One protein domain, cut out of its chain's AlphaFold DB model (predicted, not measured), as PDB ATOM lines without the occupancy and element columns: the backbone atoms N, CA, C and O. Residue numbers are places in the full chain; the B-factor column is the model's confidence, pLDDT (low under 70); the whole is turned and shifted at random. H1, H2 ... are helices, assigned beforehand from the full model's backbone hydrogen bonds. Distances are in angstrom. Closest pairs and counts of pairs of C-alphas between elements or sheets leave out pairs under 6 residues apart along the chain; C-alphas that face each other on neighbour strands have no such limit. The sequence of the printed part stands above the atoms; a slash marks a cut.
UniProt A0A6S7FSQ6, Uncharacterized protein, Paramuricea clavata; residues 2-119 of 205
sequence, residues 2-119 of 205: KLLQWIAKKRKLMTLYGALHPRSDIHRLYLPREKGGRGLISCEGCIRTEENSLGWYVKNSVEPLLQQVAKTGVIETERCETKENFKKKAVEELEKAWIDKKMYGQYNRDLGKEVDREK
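What this domain is: This is residues 2 to 119 of the 205 residues of an uncharacterized protein of Paramuricea clavata (UniProt A0A6S7FSQ6). A loose frame is built on two long helices, H3 and H5, which run opposite ways and touch through residues 83 to 90 of H5; H4 extends the frame beyond the last residues of H3. H2 packs on residues 94 to 98 of H5, H1 lies off to one side, near H3 but touching no helix, and beyond the last residue of H5 comes the short H6; residues 110 to 116, of which 110 belongs to H6, stick out. The 118 printed residues include six named helices, H1 to H6 in chain order, and no named strand: all helix. The radius of gyration of the C-alphas is 18.4 A, and the spans are 53 by 39 by 22 A.

Where its parts are: Find C-alpha 2 at (144.365, 126.772, 156.429); from there H1 runs to residue 16, 21.2 A. Next come H2, residues 26 to 30, and H3, residues 43 to 59, 24.2 A. H4 holds residues 64 to 72, H5 residues 83 to 99, 24.3 A, and H6 residues 106 to 110, ending at C-alpha 110 (156.455, 160.180, 172.420).

How they stand to each other: Start with H1: it touches no helix but is near H3. H2 touches residues 94 to 98 of H5, closest at the C-alphas of His 27 and Trp 98, 5.8 A. H3 touches H4 with residues 58 to 59 alone, closest at the C-alphas of Val 58 and Leu 66, 5.7 A, at a steep tilt of 61 degrees, opposite ways. H5, the hub, touches H3 with residues 83 to 90 alone, closest at the C-alphas of Ser 53 and Lys 83, 5.8 A; the tilt of 36 degrees is only just steep. H5 and H6 only just touch, with 3 pairs of C-alphas within 8 A, and only at the corner, closest at the C-alphas of Ile 99 and Asn 108, 6.5 A. Every O i to N i+4 pair is within hydrogen-bond range in H1, H3, H4, H5 and H6; H2 has 0 of 1, but 2 of 2 O i to N i+3 pairs.

The domain as a whole: Look for the farthest C-alphas at Pro 64 and Glu 114, 56.0 A apart. The printed part has no cut, and the link from H2 to H3 is long, residues 31 to 42. Mean pLDDT of the printed part is 91.8, and no printed residue is under 70.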
ATOM      1  N   LYS A   2     143.926 126.304 157.771       82.56
ATOM      2  CA  LYS A   2     144.365 126.772 156.429       82.56
ATOM      3  C   LYS A   2     144.530 128.302 156.286       82.56
ATOM      4  O   LYS A   2     145.486 128.754 155.662       82.56
ATOM      5  N   LEU A   3     143.651 129.105 156.899       80.81
ATOM      6  CA  LEU A   3     143.685 130.575 156.779       80.81
ATOM      7  C   LEU A   3     144.945 131.196 157.408       80.81
ATOM      8  O   LEU A   3     145.632 131.992 156.775       80.81
ATOM      9  N   LEU A   4     145.295 130.781 158.629       82.25
ATOM     10  CA  LEU A   4     146.489 131.267 159.331       82.25
ATOM     11  C   LEU A   4     147.781 130.937 158.569       82.25
ATOM     12  O   LEU A   4     148.678 131.777 158.478       82.25
ATOM     13  N   GLN A   5     147.857 129.748 157.963       86.06
ATOM     14  CA  GLN A   5     148.985 129.360 157.109       86.06
ATOM     15  C   GLN A   5     149.103 130.267 155.877       86.06
ATOM     16  O   GLN A   5     150.207 130.692 155.529       86.06
ATOM     17  N   TRP A   6     147.980 130.614 155.242       87.31
ATOM     18  CA  TRP A   6     147.966 131.526 154.100       87.31
ATOM     19  C   TRP A   6     148.419 132.941 154.484       87.31
ATOM     20  O   TRP A   6     149.304 133.492 153.825       87.31
ATOM     21  N   ILE A   7     147.903 133.495 155.588       88.88
ATOM     22  CA  ILE A   7     148.306 134.815 156.107       88.88
ATOM     23  C   ILE A   7     149.814 134.833 156.395       88.88
ATOM     24  O   ILE A   7     150.528 135.747 155.978       88.88
ATOM     25  N   ALA A   8     150.330 133.797 157.061       89.12
ATOM     26  CA  ALA A   8     151.756 133.675 157.342       89.12
ATOM     27  C   ALA A   8     152.595 133.604 156.053       89.12
ATOM     28  O   ALA A   8     153.617 134.285 155.950       89.12
ATOM     29  N   LYS A   9     152.152 132.835 155.049       92.06
ATOM     30  CA  LYS A   9     152.824 132.734 153.744       92.06
ATOM     31  C   LYS A   9     152.855 134.078 153.013       92.06
ATOM     32  O   LYS A   9     153.893 134.440 152.466       92.06
ATOM     33  N   LYS A  10     151.758 134.843 153.037       91.50
ATOM     34  CA  LYS A  10     151.701 136.183 152.433       91.50
ATOM     35  C   LYS A  10     152.654 137.158 153.112       91.50
ATOM     36  O   LYS A  10     153.409 137.824 152.411       91.50
ATOM     37  N   ARG A  11     152.716 137.177 154.448       92.69
ATOM     38  CA  ARG A  11     153.695 138.012 155.169       92.69
ATOM     39  C   ARG A  11     155.139 137.638 154.833       92.69
ATOM     40  O   ARG A  11     155.934 138.528 154.566       92.69
ATOM     41  N   LYS A  12     155.463 136.340 154.752       93.75
ATOM     42  CA  LYS A  12     156.795 135.884 154.303       93.75
ATOM     43  C   LYS A  12     157.139 136.398 152.904       93.75
ATOM     44  O   LYS A  12     158.263 136.830 152.683       93.75
ATOM     45  N   LEU A  13     156.174 136.383 151.985       95.19
ATOM     46  CA  LEU A  13     156.357 136.903 150.630       95.19
ATOM     47  C   LEU A  13     156.605 138.418 150.628       95.19
ATOM     48  O   LEU A  13     157.512 138.887 149.951       95.19
ATOM     49  N   MET A  14     155.848 139.178 151.425       95.00
ATOM     50  CA  MET A  14     156.072 140.618 151.589       95.00
ATOM     51  C   MET A  14     157.463 140.919 152.145       95.00
ATOM     52  O   MET A  14     158.106 141.864 151.705       95.00
ATOM     53  N   THR A  15     157.937 140.106 153.088       95.38
ATOM     54  CA  THR A  15     159.294 140.226 153.621       95.38
ATOM     55  C   THR A  15     160.358 139.891 152.585       95.38
ATOM     56  O   THR A  15     161.344 140.615 152.493       95.38
ATOM     57  N   LEU A  16     160.148 138.851 151.774       96.44
ATOM     58  CA  LEU A  16     161.062 138.486 150.691       96.44
ATOM     59  C   LEU A  16     161.224 139.623 149.671       96.44
ATOM     60  O   LEU A  16     162.337 139.896 149.238       96.44
ATOM     61  N   TYR A  17     160.132 140.313 149.336       95.62
ATOM     62  CA  TYR A  17     160.139 141.452 148.412       95.62
ATOM     63  C   TYR A  17     160.362 142.811 149.097       95.62
ATOM     64  O   TYR A  17     160.112 143.845 148.497       95.62
ATOM     65  N   GLY A  18     160.781 142.843 150.365       94.06
ATOM     66  CA  GLY A  18     161.115 144.090 151.066       94.06
ATOM     67  C   GLY A  18     159.932 144.980 151.476       94.06
ATOM     68  O   GLY A  18     160.139 145.959 152.184       94.06
ATOM     69  N   ALA A  19     158.688 144.632 151.138       94.50
ATOM     70  CA  ALA A  19     157.482 145.395 151.485       94.50
ATOM     71  C   ALA A  19     157.084 145.317 152.978       94.50
ATOM     72  O   ALA A  19     156.202 146.057 153.442       94.50
ATOM     73  N   LEU A  20     157.711 144.419 153.745       95.38
ATOM     74  CA  LEU A  20     157.511 144.266 155.186       95.38
ATOM     75  C   LEU A  20     158.810 143.842 155.879       95.38
ATOM     76  O   LEU A  20     159.363 142.787 155.575       95.38
ATOM     77  N   HIS A  21     159.263 144.601 156.874       94.94
ATOM     78  CA  HIS A  21     160.426 144.193 157.657       94.94
ATOM     79  C   HIS A  21     160.098 142.942 158.508       94.94
ATOM     80  O   HIS A  21     159.018 142.879 159.097       94.94
ATOM     81  N   PRO A  22     161.005 141.949 158.636       92.44
ATOM     82  CA  PRO A  22     160.714 140.686 159.331       92.44
ATOM     83  C   PRO A  22     160.259 140.839 160.790       92.44
ATOM     84  O   PRO A  22     159.562 139.977 161.318       92.44
ATOM     85  N   ARG A  23     160.692 141.921 161.449       91.00
ATOM     86  CA  ARG A  23     160.337 142.257 162.836       91.00
ATOM     87  C   ARG A  23     159.288 143.367 162.942       91.00
ATOM     88  O   ARG A  23     159.146 143.927 164.014       91.00
ATOM     89  N   SER A  24     158.629 143.756 161.853       91.81
ATOM     90  CA  SER A  24     157.594 144.793 161.921       91.81
ATOM     91  C   SER A  24     156.338 144.316 162.640       91.81
ATOM     92  O   SER A  24     156.057 143.116 162.718       91.81
ATOM     93  N   ASP A  25     155.566 145.274 163.145       93.12
ATOM     94  CA  ASP A  25     154.348 144.982 163.881       93.12
ATOM     95  C   ASP A  25     153.204 144.527 162.962       93.12
ATOM     96  O   ASP A  25     152.939 145.098 161.902       93.12
ATOM     97  N   ILE A  26     152.487 143.488 163.392       91.75
ATOM     98  CA  ILE A  26     151.359 142.935 162.635       91.75
ATOM     99  C   ILE A  26     150.101 143.801 162.786       91.75
ATOM    100  O   ILE A  26     149.337 143.897 161.829       91.75
ATOM    101  N   HIS A  27     149.857 144.431 163.940       94.12
ATOM    102  CA  HIS A  27     148.665 145.269 164.113       94.12
ATOM    103  C   HIS A  27     148.746 146.500 163.215       94.12
ATOM    104  O   HIS A  27     147.794 146.808 162.501       94.12
ATOM    105  N   ARG A  28     149.923 147.130 163.147       94.69
ATOM    106  CA  ARG A  28     150.176 148.252 162.240       94.69
ATOM    107  C   ARG A  28     149.920 147.901 160.773       94.69
ATOM    108  O   ARG A  28     149.450 148.749 160.018       94.69
ATOM    109  N   LEU A  29     150.193 146.661 160.359       94.62
ATOM    110  CA  LEU A  29     149.932 146.204 158.992       94.62
ATOM    111  C   LEU A  29     148.451 146.347 158.603       94.62
ATOM    112  O   LEU A  29     148.151 146.733 157.473       94.62
ATOM    113  N   TYR A  30     147.544 146.063 159.540       95.25
ATOM    114  CA  TYR A  30     146.100 146.095 159.298       95.25
ATOM    115  C   TYR A  30     145.417 147.393 159.737       95.25
ATOM    116  O   TYR A  30     144.257 147.630 159.405       95.25
ATOM    117  N   LEU A  31     146.125 148.244 160.479       95.62
ATOM    118  CA  LEU A  31     145.609 149.533 160.910       95.62
ATOM    119  C   LEU A  31     145.436 150.476 159.695       95.62
ATOM    120  O   LEU A  31     146.261 150.439 158.773       95.62
ATOM    121  N   PRO A  32     144.394 151.329 159.661       95.31
ATOM    122  CA  PRO A  32     144.212 152.312 158.597       95.31
ATOM    123  C   PRO A  32     145.396 153.274 158.458       95.31
ATOM    124  O   PRO A  32     146.049 153.637 159.440       95.31
ATOM    125  N   ARG A  33     145.647 153.736 157.227       94.56
ATOM    126  CA  ARG A  33     146.763 154.651 156.914       94.56
ATOM    127  C   ARG A  33     146.649 155.994 157.637       94.56
ATOM    128  O   ARG A  33     147.658 156.520 158.090       94.56
ATOM    129  N   GLU A  34     145.436 156.514 157.811       92.38
ATOM    130  CA  GLU A  34     145.169 157.751 158.570       92.38
ATOM    131  C   GLU A  34     145.493 157.660 160.066       92.38
ATOM    132  O   GLU A  34     145.680 158.687 160.709       92.38
ATOM    133  N   LYS A  35     145.612 156.442 160.603       92.31
ATOM    134  CA  LYS A  35     146.007 156.168 161.990       92.31
ATOM    135  C   LYS A  35     147.451 155.663 162.101       92.31
ATOM    136  O   LYS A  35     147.849 155.116 163.123       92.31
ATOM    137  N   GLY A  36     148.244 155.802 161.039       92.81
ATOM    138  CA  GLY A  36     149.653 155.403 161.020       92.81
ATOM    139  C   GLY A  36     149.923 153.946 160.653       92.81
ATOM    140  O   GLY A  36     151.076 153.505 160.720       92.81
ATOM    141  N   GLY A  37     148.894 153.202 160.243       94.50
ATOM    142  CA  GLY A  37     149.014 151.834 159.755       94.50
ATOM    143  C   GLY A  37     149.360 151.707 158.269       94.50
ATOM    144  O   GLY A  37     149.613 152.692 157.578       94.50
ATOM    145  N   ARG A  38     149.369 150.472 157.753       93.75
ATOM    146  CA  ARG A  38     149.652 150.168 156.333       93.75
ATOM    147  C   ARG A  38     148.385 150.012 155.482       93.75
ATOM    148  O   ARG A  38     148.476 150.018 154.253       93.75
ATOM    149  N   GLY A  39     147.218 149.901 156.118       93.19
ATOM    150  CA  GLY A  39     145.911 149.830 155.465       93.19
ATOM    151  C   GLY A  39     145.591 148.501 154.784       93.19
ATOM    152  O   GLY A  39     144.705 148.472 153.934       93.19
ATOM    153  N   LEU A  40     146.293 147.406 155.107       93.31
ATOM    154  CA  LEU A  40     145.881 146.096 154.607       93.31
ATOM    155  C   LEU A  40     144.620 145.625 155.322       93.31
ATOM    156  O   LEU A  40     144.435 145.831 156.516       93.31
ATOM    157  N   ILE A  41     143.774 144.915 154.594       91.19
ATOM    158  CA  ILE A  41     142.570 144.333 155.167       91.19
ATOM    159  C   ILE A  41     142.931 142.979 155.791       91.19
ATOM    160  O   ILE A  41     143.494 142.104 155.129       91.19
ATOM    161  N   SER A  42     142.615 142.803 157.074       91.31
ATOM    162  CA  SER A  42     142.766 141.515 157.755       91.31
ATOM    163  C   SER A  42     141.676 140.546 157.299       91.31
ATOM    164  O   SER A  42     140.495 140.852 157.433       91.31
ATOM    165  N   CYS A  43     142.051 139.355 156.823       90.38
ATOM    166  CA  CYS A  43     141.072 138.316 156.477       90.38
ATOM    167  C   CYS A  43     140.213 137.911 157.681       90.38
ATOM    168  O   CYS A  43     139.016 137.696 157.540       90.38
ATOM    169  N   GLU A  44     140.819 137.831 158.865       89.94
ATOM    170  CA  GLU A  44     140.095 137.563 160.109       89.94
ATOM    171  C   GLU A  44     139.138 138.713 160.442       89.94
ATOM    172  O   GLU A  44     137.983 138.480 160.782       89.94
ATOM    173  N   GLY A  45     139.586 139.959 160.253       91.06
ATOM    174  CA  GLY A  45     138.742 141.143 160.412       91.06
ATOM    175  C   GLY A  45     137.542 141.151 159.460       91.06
ATOM    176  O   GLY A  45     136.440 141.492 159.882       91.06
ATOM    177  N   CYS A  46     137.727 140.728 158.203       92.38
ATOM    178  CA  CYS A  46     136.632 140.542 157.248       92.38
ATOM    179  C   CYS A  46     135.616 139.524 157.750       92.38
ATOM    180  O   CYS A  46     134.437 139.849 157.810       92.38
ATOM    181  N   ILE A  47     136.071 138.329 158.137       92.56
ATOM    182  CA  ILE A  47     135.184 137.257 158.610       92.56
ATOM    183  C   ILE A  47     134.378 137.743 159.813       92.56
ATOM    184  O   ILE A  47     133.155 137.720 159.760       92.56
ATOM    185  N   ARG A  48     135.044 138.303 160.829       93.38
ATOM    186  CA  ARG A  48     134.375 138.826 162.029       93.38
ATOM    187  C   ARG A  48     133.376 139.942 161.716       93.38
ATOM    188  O   ARG A  48     132.327 140.034 162.341       93.38
ATOM    189  N   THR A  49     133.691 140.796 160.741       94.62
ATOM    190  CA  THR A  49     132.778 141.859 160.295       94.62
ATOM    191  C   THR A  49     131.533 141.287 159.617       94.62
ATOM    192  O   THR A  49     130.433 141.794 159.841       94.62
ATOM    193  N   GLU A  50     131.688 140.263 158.774       94.94
ATOM    194  CA  GLU A  50     130.556 139.611 158.110       94.94
ATOM    195  C   GLU A  50     129.728 138.765 159.090       94.94
ATOM    196  O   GLU A  50     128.506 138.845 159.047       94.94
ATOM    197  N   GLU A  51     130.356 138.065 160.041       94.38
ATOM    198  CA  GLU A  51     129.665 137.384 161.150       94.38
ATOM    199  C   GLU A  51     128.819 138.374 161.960       94.38
ATOM    200  O   GLU A  51     127.625 138.154 162.160       94.38
ATOM    201  N   ASN A  52     129.400 139.519 162.341       95.62
ATOM    202  CA  ASN A  52     128.662 140.584 163.017       95.62
ATOM    203  C   ASN A  52     127.510 141.129 162.158       95.62
ATOM    204  O   ASN A  52     126.418 141.353 162.672       95.62
ATOM    205  N   SER A  53     127.737 141.352 160.860       95.62
ATOM    206  CA  SER A  53     126.706 141.885 159.957       95.62
ATOM    207  C   SER A  53     125.537 140.910 159.807       95.62
ATOM    208  O   SER A  53     124.383 141.331 159.829       95.62
ATOM    209  N   LEU A  54     125.830 139.611 159.705       94.69
ATOM    210  CA  LEU A  54     124.826 138.556 159.637       94.69
ATOM    211  C   LEU A  54     124.036 138.452 160.945       94.69
ATOM    212  O   LEU A  54     122.808 138.459 160.915       94.69
ATOM    213  N   GLY A  55     124.723 138.409 162.089       94.75
ATOM    214  CA  GLY A  55     124.068 138.380 163.396       94.75
ATOM    215  C   GLY A  55     123.215 139.624 163.641       94.75
ATOM    216  O   GLY A  55     122.086 139.519 164.121       94.75
ATOM    217  N   TRP A  56     123.686 140.800 163.222       95.38
ATOM    218  CA  TRP A  56     122.913 142.039 163.287       95.38
ATOM    219  C   TRP A  56     121.685 142.002 162.368       95.38
ATOM    220  O   TRP A  56     120.604 142.410 162.787       95.38
ATOM    221  N   TYR A  57     121.808 141.480 161.146       94.31
ATOM    222  CA  TYR A  57     120.677 141.338 160.225       94.31
ATOM    223  C   TYR A  57     119.604 140.394 160.782       94.31
ATOM    224  O   TYR A  57     118.433 140.758 160.838       94.31
ATOM    225  N   VAL A  58     120.006 139.214 161.266       93.94
ATOM    226  CA  VAL A  58     119.094 138.223 161.860       93.94
ATOM    227  C   VAL A  58     118.391 138.793 163.094       93.94
ATOM    228  O   VAL A  58     117.178 138.655 163.223       93.94
ATOM    229  N   LYS A  59     119.130 139.497 163.961       91.69
ATOM    230  CA  LYS A  59     118.595 140.161 165.162       91.69
ATOM    231  C   LYS A  59     117.492 141.174 164.849       91.69
ATOM    232  O   LYS A  59     116.548 141.293 165.620       91.69
ATOM    233  N   ASN A  60     117.635 141.922 163.756       92.56
ATOM    234  CA  ASN A  60     116.721 143.005 163.384       92.56
ATOM    235  C   ASN A  60     115.693 142.589 162.319       92.56
ATOM    236  O   ASN A  60     114.950 143.435 161.825       92.56
ATOM    237  N   SER A  61     115.648 141.309 161.943       92.56
ATOM    238  CA  SER A  61     114.725 140.835 160.919       92.56
ATOM    239  C   SER A  61     113.301 140.669 161.455       92.56
ATOM    240  O   SER A  61     113.062 140.195 162.569       92.56
ATOM    241  N   VAL A  62     112.331 141.025 160.614       93.56
ATOM    242  CA  VAL A  62     110.897 140.811 160.861       93.56
ATOM    243  C   VAL A  62     110.419 139.434 160.396       93.56
ATOM    244  O   VAL A  62     109.296 139.041 160.698       93.56
ATOM    245  N   GLU A  63     111.249 138.689 159.663       93.75
ATOM    246  CA  GLU A  63     110.856 137.405 159.090       93.75
ATOM    247  C   GLU A  63     110.737 136.318 160.174       93.75
ATOM    248  O   GLU A  63     111.706 136.066 160.901       93.75
ATOM    249  N   PRO A  64     109.600 135.594 160.258       92.81
ATOM    250  CA  PRO A  64     109.383 134.585 161.297       92.81
ATOM    251  C   PRO A  64     110.452 133.487 161.333       92.81
ATOM    252  O   PRO A  64     110.844 133.039 162.409       92.81
ATOM    253  N   LEU A  65     110.958 133.068 160.166       93.00
ATOM    254  CA  LEU A  65     112.010 132.053 160.074       93.00
ATOM    255  C   LEU A  65     113.332 132.553 160.669       93.00
ATOM    256  O   LEU A  65     113.962 131.836 161.444       93.00
ATOM    257  N   LEU A  66     113.728 133.795 160.378       92.06
ATOM    258  CA  LEU A  66     114.962 134.381 160.907       92.06
ATOM    259  C   LEU A  66     114.876 134.639 162.417       92.06
ATOM    260  O   LEU A  66     115.854 134.429 163.133       92.06
ATOM    261  N   GLN A  67     113.693 134.980 162.934       90.25
ATOM    262  CA  GLN A  67     113.465 135.072 164.378       90.25
ATOM    263  C   GLN A  67     113.604 133.716 165.084       90.25
ATOM    264  O   GLN A  67     114.106 133.656 166.206       90.25
ATOM    265  N   GLN A  68     113.187 132.616 164.446       89.56
ATOM    266  CA  GLN A  68     113.436 131.271 164.976       89.56
ATOM    267  C   GLN A  68     114.928 130.934 164.936       89.56
ATOM    268  O   GLN A  68     115.462 130.460 165.935       89.56
ATOM    269  N   VAL A  69     115.629 131.259 163.844       89.56
ATOM    270  CA  VAL A  69     117.091 131.089 163.753       89.56
ATOM    271  C   VAL A  69     117.806 131.840 164.881       89.56
ATOM    272  O   VAL A  69     118.675 131.260 165.529       89.56
ATOM    273  N   ALA A  70     117.393 133.070 165.202       89.25
ATOM    274  CA  ALA A  70     117.942 133.812 166.339       89.25
ATOM    275  C   ALA A  70     117.782 133.050 167.670       89.25
ATOM    276  O   ALA A  70     118.724 132.975 168.455       89.25
ATOM    277  N   LYS A  71     116.617 132.423 167.897       88.62
ATOM    278  CA  LYS A  71     116.328 131.631 169.108       88.62
ATOM    279  C   LYS A  71     117.116 130.325 169.185       88.62
ATOM    280  O   LYS A  71     117.403 129.868 170.285       88.62
ATOM    281  N   THR A  72     117.471 129.722 168.046       89.44
ATOM    282  CA  THR A  72     118.284 128.491 168.033       89.44
ATOM    283  C   THR A  72     119.717 128.707 168.518       89.44
ATOM    284  O   THR A  72     120.393 127.736 168.845       89.44
ATOM    285  N   GLY A  73     120.203 129.955 168.545       84.94
ATOM    286  CA  GLY A  73     121.568 130.281 168.970       84.94
ATOM    287  C   GLY A  73     122.664 129.837 167.995       84.94
ATOM    288  O   GLY A  73     123.842 129.937 168.323       84.94
ATOM    289  N   VAL A  74     122.306 129.364 166.794       86.88
ATOM    290  CA  VAL A  74     123.268 128.954 165.751       86.88
ATOM    291  C   VAL A  74     124.116 130.136 165.266       86.88
ATOM    292  O   VAL A  74     125.273 129.962 164.895       86.88
ATOM    293  N   ILE A  75     123.542 131.342 165.284       87.69
ATOM    294  CA  ILE A  75     124.222 132.597 164.962       87.69
ATOM    295  C   ILE A  75     124.263 133.432 166.240       87.69
ATOM    296  O   ILE A  75     123.224 133.669 166.859       87.69
ATOM    297  N   GLU A  76     125.448 133.900 166.628       88.50
ATOM    298  CA  GLU A  76     125.573 134.865 167.721       88.50
ATOM    299  C   GLU A  76     124.907 136.182 167.292       88.50
ATOM    300  O   GLU A  76     125.264 136.757 166.270       88.50
ATOM    301  N   THR A  77     123.902 136.638 168.043       88.56
ATOM    302  CA  THR A  77     123.117 137.847 167.717       88.56
ATOM    303  C   THR A  77     123.159 138.896 168.827       88.56
ATOM    304  O   THR A  77     123.052 140.093 168.558       88.56
ATOM    305  N   GLU A  78     123.352 138.489 170.084       83.75
ATOM    306  CA  GLU A  78     123.258 139.378 171.249       83.75
ATOM    307  C   GLU A  78     124.238 140.551 171.165       83.75
ATOM    308  O   GLU A  78     123.838 141.713 171.288       83.75
ATOM    309  N   ARG A  79     125.506 140.245 170.872       87.06
ATOM    310  CA  ARG A  79     126.616 141.206 170.825       87.06
ATOM    311  C   ARG A  79     126.757 141.923 169.484       87.06
ATOM    312  O   ARG A  79     127.622 142.786 169.353       87.06
ATOM    313  N   CYS A  80     125.928 141.579 168.501       90.19
ATOM    314  CA  CYS A  80     126.027 142.159 167.172       90.19
ATOM    315  C   CYS A  80     125.480 143.583 167.134       90.19
ATOM    316  O   CYS A  80     124.411 143.897 167.675       90.19
ATOM    317  N   GLU A  81     126.219 144.434 166.437       94.31
ATOM    318  CA  GLU A  81     125.935 145.853 166.253       94.31
ATOM    319  C   GLU A  81     126.052 146.252 164.779       94.31
ATOM    320  O   GLU A  81     126.376 145.428 163.922       94.31
ATOM    321  N   THR A  82     125.769 147.516 164.466       95.19
ATOM    322  CA  THR A  82     125.877 148.010 163.089       95.19
ATOM    323  C   THR A  82     127.295 147.814 162.549       95.19
ATOM    324  O   THR A  82     128.286 147.887 163.286       95.19
ATOM    325  N   LYS A  83     127.406 147.576 161.238       93.88
ATOM    326  CA  LYS A  83     128.689 147.308 160.573       93.88
ATOM    327  C   LYS A  83     129.688 148.449 160.785       93.88
ATOM    328  O   LYS A  83     130.882 148.200 160.949       93.88
ATOM    329  N   GLU A  84     129.209 149.689 160.808       94.38
ATOM    330  CA  GLU A  84     129.998 150.900 161.034       94.38
ATOM    331  C   GLU A  84     130.587 150.933 162.447       94.38
ATOM    332  O   GLU A  84     131.792 151.141 162.605       94.38
ATOM    333  N   ASN A  85     129.765 150.673 163.470       95.31
ATOM    334  CA  ASN A  85     130.207 150.681 164.864       95.31
ATOM    335  C   ASN A  85     131.199 149.551 165.139       95.31
ATOM    336  O   ASN A  85     132.247 149.794 165.739       95.31
ATOM    337  N   PHE A  86     130.920 148.351 164.624       95.25
ATOM    338  CA  PHE A  86     131.812 147.204 164.765       95.25
ATOM    339  C   PHE A  86     133.193 147.483 164.157       95.25
ATOM    340  O   PHE A  86     134.224 147.278 164.800       95.25
ATOM    341  N   LYS A  87     133.231 148.023 162.928       94.00
ATOM    342  CA  LYS A  87     134.489 148.412 162.271       94.00
ATOM    343  C   LYS A  87     135.240 149.479 163.061       94.00
ATOM    344  O   LYS A  87     136.457 149.378 163.197       94.00
ATOM    345  N   LYS A  88     134.534 150.487 163.585       95.19
ATOM    346  CA  LYS A  88     135.142 151.557 164.382       95.19
ATOM    347  C   LYS A  88     135.815 150.998 165.639       95.19
ATOM    348  O   LYS A  88     136.997 151.266 165.844       95.19
ATOM    349  N   LYS A  89     135.110 150.163 166.410       95.44
ATOM    350  CA  LYS A  89     135.668 149.513 167.607       95.44
ATOM    351  C   LYS A  89     136.853 148.616 167.275       95.44
ATOM    352  O   LYS A  89     137.889 148.724 167.917       95.44
ATOM    353  N   ALA A  90     136.749 147.801 166.225       94.50
ATOM    354  CA  ALA A  90     137.848 146.936 165.800       94.50
ATOM    355  C   ALA A  90     139.120 147.737 165.461       94.50
ATOM    356  O   ALA A  90     140.229 147.321 165.792       94.50
ATOM    357  N   VAL A  91     138.975 148.907 164.827       95.19
ATOM    358  CA  VAL A  91     140.104 149.805 164.541       95.19
ATOM    359  C   VAL A  91     140.671 150.426 165.822       95.19
ATOM    360  O   VAL A  91     141.889 150.517 165.948       95.19
ATOM    361  N   GLU A  92     139.828 150.853 166.763       95.69
ATOM    362  CA  GLU A  92     140.258 151.411 168.057       95.69
ATOM    363  C   GLU A  92     140.999 150.375 168.916       95.69
ATOM    364  O   GLU A  92     142.059 150.669 169.470       95.69
ATOM    365  N   GLU A  93     140.498 149.139 168.973       95.31
ATOM    366  CA  GLU A  93     141.158 148.014 169.643       95.31
ATOM    367  C   GLU A  93     142.528 147.720 169.025       95.31
ATOM    368  O   GLU A  93     143.514 147.538 169.742       95.31
ATOM    369  N   LEU A  94     142.607 147.714 167.692       95.06
ATOM    370  CA  LEU A  94     143.844 147.465 166.962       95.06
ATOM    371  C   LEU A  94     144.880 148.573 167.185       95.06
ATOM    372  O   LEU A  94     146.063 148.291 167.389       95.06
ATOM    373  N   GLU A  95     144.434 149.828 167.154       95.25
ATOM    374  CA  GLU A  95     145.258 151.005 167.426       95.25
ATOM    375  C   GLU A  95     145.819 150.952 168.847       95.25
ATOM    376  O   GLU A  95     147.029 151.075 169.040       95.25
ATOM    377  N   LYS A  96     144.966 150.669 169.833       95.50
ATOM    378  CA  LYS A  96     145.376 150.503 171.227       95.50
ATOM    379  C   LYS A  96     146.379 149.355 171.385       95.50
ATOM    380  O   LYS A  96     147.443 149.549 171.964       95.50
ATOM    381  N   ALA A  97     146.108 148.194 170.788       95.44
ATOM    382  CA  ALA A  97     147.006 147.038 170.827       95.44
ATOM    383  C   ALA A  97     148.373 147.298 170.167       95.44
ATOM    384  O   ALA A  97     149.361 146.636 170.497       95.44
ATOM    385  N   TRP A  98     148.451 148.233 169.218       94.62
ATOM    386  CA  TRP A  98     149.714 148.696 168.648       94.62
ATOM    387  C   TRP A  98     150.424 149.700 169.567       94.62
ATOM    388  O   TRP A  98     151.609 149.525 169.860       94.62
ATOM    389  N   ILE A  99     149.707 150.717 170.054       93.75
ATOM    390  CA  ILE A  99     150.252 151.791 170.898       93.75
ATOM    391  C   ILE A  99     150.726 151.264 172.255       93.75
ATOM    392  O   ILE A  99     151.754 151.723 172.747       93.75
ATOM    393  N   ASP A 100     150.049 150.280 172.841       94.69
ATOM    394  CA  ASP A 100     150.397 149.735 174.159       94.69
ATOM    395  C   ASP A 100     151.686 148.894 174.128       94.69
ATOM    396  O   ASP A 100     152.316 148.645 175.159       94.69
ATOM    397  N   LYS A 101     152.159 148.488 172.940       91.69
ATOM    398  CA  LYS A 101     153.436 147.777 172.819       91.69
ATOM    399  C   LYS A 101     154.590 148.701 173.182       91.69
ATOM    400  O   LYS A 101     154.815 149.729 172.541       91.69
ATOM    401  N   LYS A 102     155.391 148.284 174.167       87.94
ATOM    402  CA  LYS A 102     156.510 149.069 174.716       87.94
ATOM    403  C   LYS A 102     157.428 149.659 173.637       87.94
ATOM    404  O   LYS A 102     157.673 150.855 173.678       87.94
ATOM    405  N   MET A 103     157.882 148.866 172.667       85.81
ATOM    406  CA  MET A 103     158.794 149.344 171.613       85.81
ATOM    407  C   MET A 103     158.040 149.891 170.394       85.81
ATOM    408  O   MET A 103     158.206 151.047 170.024       85.81
ATOM    409  N   TYR A 104     157.146 149.082 169.818       91.06
ATOM    410  CA  TYR A 104     156.438 149.401 168.571       91.06
ATOM    411  C   TYR A 104     155.537 150.637 168.660       91.06
ATOM    412  O   TYR A 104     155.415 151.381 167.688       91.06
ATOM    413  N   GLY A 105     154.919 150.861 169.820       91.75
ATOM    414  CA  GLY A 105     154.052 152.004 170.075       91.75
ATOM    415  C   GLY A 105     154.788 153.236 170.599       91.75
ATOM    416  O   GLY A 105     154.157 154.279 170.761       91.75
ATOM    417  N   GLN A 106     156.101 153.149 170.863       89.88
ATOM    418  CA  GLN A 106     156.854 154.230 171.504       89.88
ATOM    419  C   GLN A 106     156.748 155.541 170.726       89.88
ATOM    420  O   GLN A 106     156.427 156.562 171.321       89.88
ATOM    421  N   TYR A 107     156.921 155.500 169.403       90.44
ATOM    422  CA  TYR A 107     156.806 156.694 168.567       90.44
ATOM    423  C   TYR A 107     155.486 157.443 168.805       90.44
ATOM    424  O   TYR A 107     155.504 158.649 168.999       90.44
ATOM    425  N   ASN A 108     154.354 156.732 168.880       90.69
ATOM    426  CA  ASN A 108     153.039 157.343 169.109       90.69
ATOM    427  C   ASN A 108     152.870 157.951 170.502       90.69
ATOM    428  O   ASN A 108     152.125 158.922 170.658       90.69
ATOM    429  N   ARG A 109     153.503 157.349 171.513       90.69
ATOM    430  CA  ARG A 109     153.451 157.841 172.894       90.69
ATOM    431  C   ARG A 109     154.361 159.050 173.094       90.69
ATOM    432  O   ARG A 109     154.004 159.942 173.853       90.69
ATOM    433  N   ASP A 110     155.470 159.099 172.361       89.00
ATOM    434  CA  ASP A 110     156.455 160.180 172.420       89.00
ATOM    435  C   ASP A 110     156.054 161.395 171.550       89.00
ATOM    436  O   ASP A 110     156.674 162.454 171.641       89.00
ATOM    437  N   LEU A 111     155.006 161.281 170.716       86.62
ATOM    438  CA  LEU A 111     154.451 162.419 169.975       86.62
ATOM    439  C   LEU A 111     153.924 163.487 170.946       86.62
ATOM    440  O   LEU A 111     152.961 163.259 171.685       86.62
ATOM    441  N   GLY A 112     154.536 164.672 170.902       82.00
ATOM    442  CA  GLY A 112     154.140 165.822 171.710       82.00
ATOM    443  C   GLY A 112     152.713 166.300 171.425       82.00
ATOM    444  O   GLY A 112     152.166 166.078 170.345       82.00
ATOM    445  N   LYS A 113     152.112 166.999 172.396       84.00
ATOM    446  CA  LYS A 113     150.740 167.535 172.290       84.00
ATOM    447  C   LYS A 113     150.576 168.572 171.171       84.00
ATOM    448  O   LYS A 113     149.495 168.686 170.614       84.00
ATOM    449  N   GLU A 114     151.656 169.273 170.836       89.44
ATOM    450  CA  GLU A 114     151.732 170.285 169.771       89.44
ATOM    451  C   GLU A 114     151.651 169.678 168.354       89.44
ATOM    452  O   GLU A 114     151.496 170.395 167.367       89.44
ATOM    453  N   VAL A 115     151.815 168.355 168.218       88.19
ATOM    454  CA  VAL A 115     151.895 167.697 166.911       88.19
ATOM    455  C   VAL A 115     150.501 167.381 166.378       88.19
ATOM    456  O   VAL A 115     149.721 166.656 166.998       88.19
ATOM    457  N   ASP A 116     150.227 167.845 165.161       90.81
ATOM    458  CA  ASP A 116     149.041 167.465 164.395       90.81
ATOM    459  C   ASP A 116     149.116 165.971 164.017       90.81
ATOM    460  O   ASP A 116     149.849 165.554 163.107       90.81
ATOM    461  N   ARG A 117     148.372 165.145 164.761       85.88
ATOM    462  CA  ARG A 117     148.364 163.682 164.603       85.88
ATOM    463  C   ARG A 117     147.835 163.238 163.245       85.88
ATOM    464  O   ARG A 117     148.288 162.217 162.740       85.88
ATOM    465  N   GLU A 118     146.926 163.989 162.632       86.75
ATOM    466  CA  GLU A 118     146.397 163.635 161.316       86.75
ATOM    467  C   GLU A 118     147.446 163.896 160.229       86.75
ATOM    468  O   GLU A 118     147.744 163.024 159.403       86.75
ATOM    469  N   LYS A 119     148.078 165.077 160.260       90.88
ATOM    470  CA  LYS A 119     149.130 165.438 159.298       90.88
ATOM    471  C   LYS A 119     150.381 164.582 159.437       90.88
ATOM    472  O   LYS A 119     151.055 164.332 158.437       90.88
TER     473      LYS A 119